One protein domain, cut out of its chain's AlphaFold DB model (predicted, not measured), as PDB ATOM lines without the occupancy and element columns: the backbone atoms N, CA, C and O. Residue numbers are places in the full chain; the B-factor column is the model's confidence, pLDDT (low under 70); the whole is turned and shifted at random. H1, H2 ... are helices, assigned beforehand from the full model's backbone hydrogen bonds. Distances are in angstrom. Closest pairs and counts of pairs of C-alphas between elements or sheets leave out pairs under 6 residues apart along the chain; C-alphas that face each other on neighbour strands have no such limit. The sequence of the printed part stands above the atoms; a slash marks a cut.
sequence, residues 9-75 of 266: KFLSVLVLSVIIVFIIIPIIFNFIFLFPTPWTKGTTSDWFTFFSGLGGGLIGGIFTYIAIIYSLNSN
ATOM      1  N   LYS A   9     187.970 295.316 229.957       78.19
ATOM      2  CA  LYS A   9     188.957 296.399 229.949       78.19
ATOM      3  C   LYS A   9     189.561 296.637 228.566       78.19
ATOM      4  O   LYS A   9     189.599 297.779 228.127       78.19
ATOM      5  N   PHE A  10     189.980 295.587 227.859       80.88
ATOM      6  CA  PHE A  10     190.543 295.712 226.512       80.88
ATOM      7  C   PHE A  10     189.509 296.253 225.525       80.88
ATOM      8  O   PHE A  10     189.797 297.192 224.788       80.88
ATOM      9  N   LEU A  11     188.285 295.715 225.555       81.81
ATOM     10  CA  LEU A  11     187.203 296.209 224.702       81.81
ATOM     11  C   LEU A  11     186.894 297.682 225.003       81.81
ATOM     12  O   LEU A  11     186.744 298.475 224.080       81.81
ATOM     13  N   SER A  12     186.864 298.068 226.281       84.50
ATOM     14  CA  SER A  12     186.650 299.460 226.682       84.50
ATOM     15  C   SER A  12     187.767 300.388 226.203       84.50
ATOM     16  O   SER A  12     187.469 301.494 225.764       84.50
ATOM     17  N   VAL A  13     189.033 299.963 226.274       85.69
ATOM     18  CA  VAL A  13     190.177 300.749 225.782       85.69
ATOM     19  C   VAL A  13     190.132 300.886 224.261       85.69
ATOM     20  O   VAL A  13     190.375 301.974 223.747       85.69
ATOM     21  N   LEU A  14     189.776 299.819 223.544       83.00
ATOM     22  CA  LEU A  14     189.651 299.831 222.086       83.00
ATOM     23  C   LEU A  14     188.495 300.728 221.624       83.00
ATOM     24  O   LEU A  14     188.657 301.526 220.708       83.00
ATOM     25  N   VAL A  15     187.336 300.651 222.278       86.81
ATOM     26  CA  VAL A  15     186.208 301.548 221.979       86.81
ATOM     27  C   VAL A  15     186.581 303.001 222.284       86.81
ATOM     28  O   VAL A  15     186.296 303.887 221.481       86.81
ATOM     29  N   LEU A  16     187.268 303.253 223.403       89.88
ATOM     30  CA  LEU A  16     187.724 304.593 223.767       89.88
ATOM     31  C   LEU A  16     188.734 305.151 222.755       89.88
ATOM     32  O   LEU A  16     188.626 306.317 222.381       89.88
ATOM     33  N   SER A  17     189.681 304.341 222.273       83.50
ATOM     34  CA  SER A  17     190.659 304.783 221.273       83.50
ATOM     35  C   SER A  17     189.996 305.104 219.934       83.50
ATOM     36  O   SER A  17     190.313 306.131 219.338       83.50
ATOM     37  N   VAL A  18     189.014 304.305 219.505       84.44
ATOM     38  CA  VAL A  18     188.203 304.591 218.313       84.44
ATOM     39  C   VAL A  18     187.442 305.910 218.483       84.44
ATOM     40  O   VAL A  18     187.494 306.757 217.597       84.44
ATOM     41  N   ILE A  19     186.799 306.146 219.630       87.81
ATOM     42  CA  ILE A  19     186.104 307.417 219.905       87.81
ATOM     43  C   ILE A  19     187.080 308.600 219.857       87.81
ATOM     44  O   ILE A  19     186.793 309.612 219.218       87.81
ATOM     45  N   ILE A  20     188.247 308.484 220.495       87.25
ATOM     46  CA  ILE A  20     189.255 309.550 220.493       87.25
ATOM     47  C   ILE A  20     189.700 309.856 219.058       87.25
ATOM     48  O   ILE A  20     189.680 311.012 218.643       87.25
ATOM     49  N   VAL A  21     190.063 308.829 218.289       82.31
ATOM     50  CA  VAL A  21     190.644 309.004 216.953       82.31
ATOM     51  C   VAL A  21     189.621 309.473 215.923       82.31
ATOM     52  O   VAL A  21     189.937 310.342 215.117       82.31
ATOM     53  N   PHE A  22     188.402 308.935 215.944       82.19
ATOM     54  CA  PHE A  22     187.405 309.206 214.903       82.19
ATOM     55  C   PHE A  22     186.419 310.320 215.252       82.19
ATOM     56  O   PHE A  22     185.772 310.845 214.351       82.19
ATOM     57  N   ILE A  23     186.288 310.694 216.528       85.25
ATOM     58  CA  ILE A  23     185.343 311.734 216.963       85.25
ATOM     59  C   ILE A  23     186.099 312.923 217.549       85.25
ATOM     60  O   ILE A  23     185.960 314.042 217.061       85.25
ATOM     61  N   ILE A  24     186.933 312.698 218.567       88.06
ATOM     62  CA  ILE A  24     187.563 313.800 219.310       88.06
ATOM     63  C   ILE A  24     188.611 314.518 218.456       88.06
ATOM     64  O   ILE A  24     188.594 315.746 218.377       88.06
ATOM     65  N   ILE A  25     189.496 313.776 217.785       83.62
ATOM     66  CA  ILE A  25     190.552 314.362 216.950       83.62
ATOM     67  C   ILE A  25     189.961 315.230 215.819       83.62
ATOM     68  O   ILE A  25     190.350 316.396 215.736       83.62
ATOM     69  N   PRO A  26     188.991 314.767 215.002       79.75
ATOM     70  CA  PRO A  26     188.372 315.608 213.975       79.75
ATOM     71  C   PRO A  26     187.707 316.871 214.525       79.75
ATOM     72  O   PRO A  26     187.824 317.927 213.907       79.75
ATOM     73  N   ILE A  27     187.061 316.799 215.694       86.00
ATOM     74  CA  ILE A  27     186.471 317.974 216.353       86.00
ATOM     75  C   ILE A  27     187.558 318.980 216.744       86.00
ATOM     76  O   ILE A  27     187.410 320.168 216.460       86.00
ATOM     77  N   ILE A  28     188.656 318.519 217.355       85.62
ATOM     78  CA  ILE A  28     189.786 319.379 217.735       85.62
ATOM     79  C   ILE A  28     190.391 320.038 216.498       85.62
ATOM     80  O   ILE A  28     190.599 321.248 216.497       85.62
ATOM     81  N   PHE A  29     190.633 319.270 215.432       78.31
ATOM     82  CA  PHE A  29     191.145 319.826 214.184       78.31
ATOM     83  C   PHE A  29     190.182 320.864 213.612       78.31
ATOM     84  O   PHE A  29     190.604 321.986 213.358       78.31
ATOM     85  N   ASN A  30     188.891 320.546 213.489       79.69
ATOM     86  CA  ASN A  30     187.887 321.491 213.002       79.69
ATOM     87  C   ASN A  30     187.873 322.787 213.833       79.69
ATOM     88  O   ASN A  30     187.821 323.877 213.275       79.69
ATOM     89  N   PHE A  31     188.002 322.681 215.158       82.19
ATOM     90  CA  PHE A  31     188.086 323.839 216.045       82.19
ATOM     91  C   PHE A  31     189.362 324.666 215.826       82.19
ATOM     92  O   PHE A  31     189.291 325.889 215.757       82.19
ATOM     93  N   ILE A  32     190.519 324.016 215.659       79.94
ATOM     94  CA  ILE A  32     191.787 324.686 215.322       79.94
ATOM     95  C   ILE A  32     191.673 325.414 213.973       79.94
ATOM     96  O   ILE A  32     192.179 326.525 213.835       79.94
ATOM     97  N   PHE A  33     190.964 324.833 213.001       71.12
ATOM     98  CA  PHE A  33     190.752 325.417 211.672       71.12
ATOM     99  C   PHE A  33     189.810 326.627 211.651       71.12
ATOM    100  O   PHE A  33     189.878 327.416 210.710       71.12
ATOM    101  N   LEU A  34     188.968 326.815 212.672       77.25
ATOM    102  CA  LEU A  34     188.120 328.008 212.783       77.25
ATOM    103  C   LEU A  34     188.924 329.282 213.080       77.25
ATOM    104  O   LEU A  34     188.430 330.383 212.836       77.25
ATOM    105  N   PHE A  35     190.161 329.153 213.568       80.06
ATOM    106  CA  PHE A  35     191.052 330.283 213.798       80.06
ATOM    107  C   PHE A  35     192.046 330.413 212.633       80.06
ATOM    108  O   PHE A  35     192.814 329.480 212.380       80.06
ATOM    109  N   PRO A  36     192.081 331.553 211.915       64.94
ATOM    110  CA  PRO A  36     193.030 331.768 210.831       64.94
ATOM    111  C   PRO A  36     194.437 331.923 211.416       64.94
ATOM    112  O   PRO A  36     194.870 333.014 211.782       64.94
ATOM    113  N   THR A  37     195.153 330.810 211.540       72.31
ATOM    114  CA  THR A  37     196.565 330.815 211.916       72.31
ATOM    115  C   THR A  37     197.426 330.899 210.651       72.31
ATOM    116  O   THR A  37     197.093 330.299 209.632       72.31
ATOM    117  N   PRO A  38     198.564 331.613 210.668       72.06
ATOM    118  CA  PRO A  38     199.454 331.720 209.504       72.06
ATOM    119  C   PRO A  38     200.111 330.386 209.089       72.06
ATOM    120  O   PRO A  38     200.843 330.336 208.099       72.06
ATOM    121  N   TRP A  39     199.873 329.303 209.834       69.56
ATOM    122  CA  TRP A  39     200.453 327.980 209.606       69.56
ATOM    123  C   TRP A  39     199.510 326.997 208.911       69.56
ATOM    124  O   TRP A  39     199.976 325.964 208.428       69.56
ATOM    125  N   THR A  40     198.212 327.293 208.799       64.62
ATOM    126  CA  THR A  40     197.268 326.413 208.107       64.62
ATOM    127  C   THR A  40     197.379 326.581 206.591       64.62
ATOM    128  O   THR A  40     196.825 327.499 205.992       64.62
ATOM    129  N   LYS A  41     198.118 325.666 205.955       65.19
ATOM    130  CA  LYS A  41     198.208 325.514 204.496       65.19
ATOM    131  C   LYS A  41     197.555 324.189 204.091       65.19
ATOM    132  O   LYS A  41     197.998 323.141 204.547       65.19
ATOM    133  N   GLY A  42     196.514 324.235 203.261       69.94
ATOM    134  CA  GLY A  42     195.815 323.051 202.737       69.94
ATOM    135  C   GLY A  42     194.323 323.305 202.515       69.94
ATOM    136  O   GLY A  42     193.736 324.159 203.178       69.94
ATOM    137  N   THR A  43     193.709 322.585 201.577       78.62
ATOM    138  CA  THR A  43     192.257 322.631 201.350       78.62
ATOM    139  C   THR A  43     191.540 321.610 202.236       78.62
ATOM    140  O   THR A  43     192.125 320.610 202.646       78.62
ATOM    141  N   THR A  44     190.250 321.809 202.519       74.62
ATOM    142  CA  THR A  44     189.423 320.837 203.265       74.62
ATOM    143  C   THR A  44     189.472 319.432 202.647       74.62
ATOM    144  O   THR A  44     189.410 318.432 203.362       74.62
ATOM    145  N   SER A  45     189.637 319.356 201.321       77.62
ATOM    146  CA  SER A  45     189.788 318.100 200.580       77.62
ATOM    147  C   SER A  45     191.040 317.322 200.992       77.62
ATOM    148  O   SER A  45     190.974 316.106 201.158       77.62
ATOM    149  N   ASP A  46     192.169 318.004 201.195       77.81
ATOM    150  CA  ASP A  46     193.444 317.363 201.547       77.81
ATOM    151  C   ASP A  46     193.364 316.690 202.923       77.81
ATOM    152  O   ASP A  46     193.853 315.578 203.123       77.81
ATOM    153  N   TRP A  47     192.663 317.333 203.859       72.81
ATOM    154  CA  TRP A  47     192.424 316.798 205.196       72.81
ATOM    155  C   TRP A  47     191.489 315.597 205.180       72.81
ATOM    156  O   TRP A  47     191.751 314.613 205.871       72.81
ATOM    157  N   PHE A  48     190.434 315.632 204.368       74.81
ATOM    158  CA  PHE A  48     189.555 314.478 204.205       74.81
ATOM    159  C   PHE A  48     190.314 313.270 203.632       74.81
ATOM    160  O   PHE A  48     190.202 312.161 204.159       74.81
ATOM    161  N   THR A  49     191.155 313.477 202.614       78.88
ATOM    162  CA  THR A  49     192.027 312.429 202.056       78.88
ATOM    163  C   THR A  49     193.026 311.901 203.091       78.88
ATOM    164  O   THR A  49     193.223 310.692 203.208       78.88
ATOM    165  N   PHE A  50     193.617 312.777 203.907       76.06
ATOM    166  CA  PHE A  50     194.520 312.370 204.983       76.06
ATOM    167  C   PHE A  50     193.821 311.504 206.045       76.06
ATOM    168  O   PHE A  50     194.294 310.413 206.368       76.06
ATOM    169  N   PHE A  51     192.668 311.944 206.561       75.19
ATOM    170  CA  PHE A  51     191.932 311.207 207.593       75.19
ATOM    171  C   PHE A  51     191.301 309.915 207.074       75.19
ATOM    172  O   PHE A  51     191.267 308.929 207.806       75.19
ATOM    173  N   SER A  52     190.837 309.882 205.824       74.62
ATOM    174  CA  SER A  52     190.357 308.646 205.190       74.62
ATOM    175  C   SER A  52     191.484 307.633 204.981       74.62
ATOM    176  O   SER A  52     191.285 306.450 205.249       74.62
ATOM    177  N   GLY A  53     192.684 308.087 204.604       75.44
ATOM    178  CA  GLY A  53     193.876 307.240 204.526       75.44
ATOM    179  C   GLY A  53     194.291 306.679 205.889       75.44
ATOM    180  O   GLY A  53     194.476 305.470 206.032       75.44
ATOM    181  N   LEU A  54     194.368 307.532 206.918       74.69
ATOM    182  CA  LEU A  54     194.668 307.102 208.289       74.69
ATOM    183  C   LEU A  54     193.594 306.168 208.858       74.69
ATOM    184  O   LEU A  54     193.917 305.142 209.455       74.69
ATOM    185  N   GLY A  55     192.321 306.503 208.653       74.88
ATOM    186  CA  GLY A  55     191.183 305.705 209.094       74.88
ATOM    187  C   GLY A  55     191.154 304.336 208.421       74.88
ATOM    188  O   GLY A  55     191.021 303.323 209.105       74.88
ATOM    189  N   GLY A  56     191.363 304.288 207.102       74.12
ATOM    190  CA  GLY A  56     191.472 303.041 206.346       74.12
ATOM    191  C   GLY A  56     192.647 302.177 206.809       74.12
ATOM    192  O   GLY A  56     192.476 300.975 207.008       74.12
ATOM    193  N   GLY A  57     193.810 302.785 207.063       75.56
ATOM    194  CA  GLY A  57     194.986 302.089 207.591       75.56
ATOM    195  C   GLY A  57     194.765 301.502 208.989       75.56
ATOM    196  O   GLY A  57     195.107 300.344 209.233       75.56
ATOM    197  N   LEU A  58     194.138 302.259 209.896       71.81
ATOM    198  CA  LEU A  58     193.816 301.793 211.248       71.81
ATOM    199  C   LEU A  58     192.778 300.669 211.243       71.81
ATOM    200  O   LEU A  58     192.964 299.662 211.924       71.81
ATOM    201  N   ILE A  59     191.710 300.813 210.455       76.81
ATOM    202  CA  ILE A  59     190.689 299.771 210.300       76.81
ATOM    203  C   ILE A  59     191.329 298.503 209.722       76.81
ATOM    204  O   ILE A  59     191.140 297.420 210.276       76.81
ATOM    205  N   GLY A  60     192.144 298.636 208.670       75.94
ATOM    206  CA  GLY A  60     192.888 297.523 208.080       75.94
ATOM    207  C   GLY A  60     193.772 296.805 209.102       75.94
ATOM    208  O   GLY A  60     193.678 295.588 209.246       75.94
ATOM    209  N   GLY A  61     194.554 297.557 209.883       74.44
ATOM    210  CA  GLY A  61     195.398 297.004 210.945       74.44
ATOM    211  C   GLY A  61     194.615 296.247 212.024       74.44
ATOM    212  O   GLY A  61     195.042 295.170 212.445       74.44
ATOM    213  N   ILE A  62     193.443 296.752 212.432       75.19
ATOM    214  CA  ILE A  62     192.563 296.071 213.398       75.19
ATOM    215  C   ILE A  62     192.062 294.737 212.834       75.19
ATOM    216  O   ILE A  62     192.127 293.721 213.527       75.19
ATOM    217  N   PHE A  63     191.600 294.704 211.580       76.75
ATOM    218  CA  PHE A  63     191.136 293.460 210.958       76.75
ATOM    219  C   PHE A  63     192.264 292.438 210.787       76.75
ATOM    220  O   PHE A  63     192.056 291.261 211.084       76.75
ATOM    221  N   THR A  64     193.467 292.864 210.392       82.69
ATOM    222  CA  THR A  64     194.640 291.978 210.329       82.69
ATOM    223  C   THR A  64     194.981 291.404 211.702       82.69
ATOM    224  O   THR A  64     195.207 290.203 211.829       82.69
ATOM    225  N   TYR A  65     194.964 292.229 212.749       73.69
ATOM    226  CA  TYR A  65     195.206 291.773 214.116       73.69
ATOM    227  C   TYR A  65     194.161 290.745 214.581       73.69
ATOM    228  O   TYR A  65     194.526 289.693 215.109       73.69
ATOM    229  N   ILE A  66     192.871 291.002 214.331       72.00
ATOM    230  CA  ILE A  66     191.785 290.056 214.630       72.00
ATOM    231  C   ILE A  66     191.988 288.741 213.868       72.00
ATOM    232  O   ILE A  66     191.862 287.674 214.466       72.00
ATOM    233  N   ALA A  67     192.339 288.801 212.580       73.50
ATOM    234  CA  ALA A  67     192.582 287.619 211.758       73.50
ATOM    235  C   ALA A  67     193.765 286.784 212.277       73.50
ATOM    236  O   ALA A  67     193.657 285.561 212.362       73.50
ATOM    237  N   ILE A  68     194.862 287.430 212.691       72.50
ATOM    238  CA  ILE A  68     196.020 286.755 213.294       72.50
ATOM    239  C   ILE A  68     195.623 286.082 214.609       72.50
ATOM    240  O   ILE A  68     195.902 284.901 214.791       72.50
ATOM    241  N   ILE A  69     194.932 286.787 215.512       70.19
ATOM    242  CA  ILE A  69     194.463 286.196 216.776       70.19
ATOM    243  C   ILE A  69     193.536 285.012 216.516       70.19
ATOM    244  O   ILE A  69     193.664 283.975 217.167       70.19
ATOM    245  N   TYR A  70     192.603 285.159 215.578       71.00
ATOM    246  CA  TYR A  70     191.671 284.099 215.225       71.00
ATOM    247  C   TYR A  70     192.407 282.873 214.677       71.00
ATOM    248  O   TYR A  70     192.165 281.771 215.157       71.00
ATOM    249  N   SER A  71     193.360 283.065 213.759       69.44
ATOM    250  CA  SER A  71     194.176 281.984 213.197       69.44
ATOM    251  C   SER A  71     195.050 281.302 214.254       69.44
ATOM    252  O   SER A  71     195.097 280.077 214.326       69.44
ATOM    253  N   LEU A  72     195.693 282.068 215.142       64.75
ATOM    254  CA  LEU A  72     196.481 281.507 216.243       64.75
ATOM    255  C   LEU A  72     195.608 280.678 217.195       64.75
ATOM    256  O   LEU A  72     196.016 279.598 217.624       64.75
ATOM    257  N   ASN A  73     194.397 281.150 217.499       64.56
ATOM    258  CA  ASN A  73     193.463 280.442 218.371       64.56
ATOM    259  C   ASN A  73     192.832 279.217 217.701       64.56
ATOM    260  O   ASN A  73     192.689 278.193 218.368       64.56
ATOM    261  N   SER A  74     192.476 279.277 216.411       67.19
ATOM    262  CA  SER A  74     191.951 278.107 215.695       67.19
ATOM    263  C   SER A  74     193.012 277.014 215.629       67.19
ATOM    264  O   SER A  74     192.732 275.882 216.010       67.19
ATOM    265  N   ASN A  75     194.252 277.380 215.294       67.50
ATOM    266  CA  ASN A  75     195.378 276.452 215.251       67.50
ATOM    267  C   ASN A  75     195.683 275.868 216.635       67.50
ATOM    268  O   ASN A  75     196.031 274.695 216.754       67.50
TER     269      ASN A  75
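AT A GLANCE: This is residues 9 to 75 of the 266 residues of an uncharacterized protein of Jeotgalibacillus campisalis (UniProt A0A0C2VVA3). Two long helices, H1 then H2, run loosely side by side in opposite directions, joined by a loop at one end. The first part of H1 veers away from H2 at a kink, and residues 63 to 75 of the longer H2 stick out. The printed part has 67 residues and is all helix, with no named strand. It is a rod of 55 by 24 by 14 A, only just extended, close to loose, with a radius of gyration of the C-alphas of 16.4 A.

HOW THE PARTS SIT: H1, residues 9 to 33, has a kink of 27 degrees near residue 19. It is close to but not clearly touching H2, residues 44 to 75; their closest C-alphas, those of Phe 22 and Gly 55, are 7.8 A apart. Their lines stand at a shallow tilt of 8 degrees, opposite ways. Every O i to N i+4 pair is within hydrogen-bond range in H2, and 19 of 21 in H1.

IN THESE COORDINATES: H1 begins at C-alpha 9 (188.957, 296.399, 229.949) and measures 34.3 A. H2 measures 46.4 A and ends at C-alpha 75 (195.378, 276.452, 215.251).

THE WHOLE: The farthest C-alphas, of Pro 38 and Asn 75, are 55.7 A apart. The printed part has no cut, and the H1 to H2 link is short. Residues 36, 39 to 42 and 71 to 75 have pLDDT under 70.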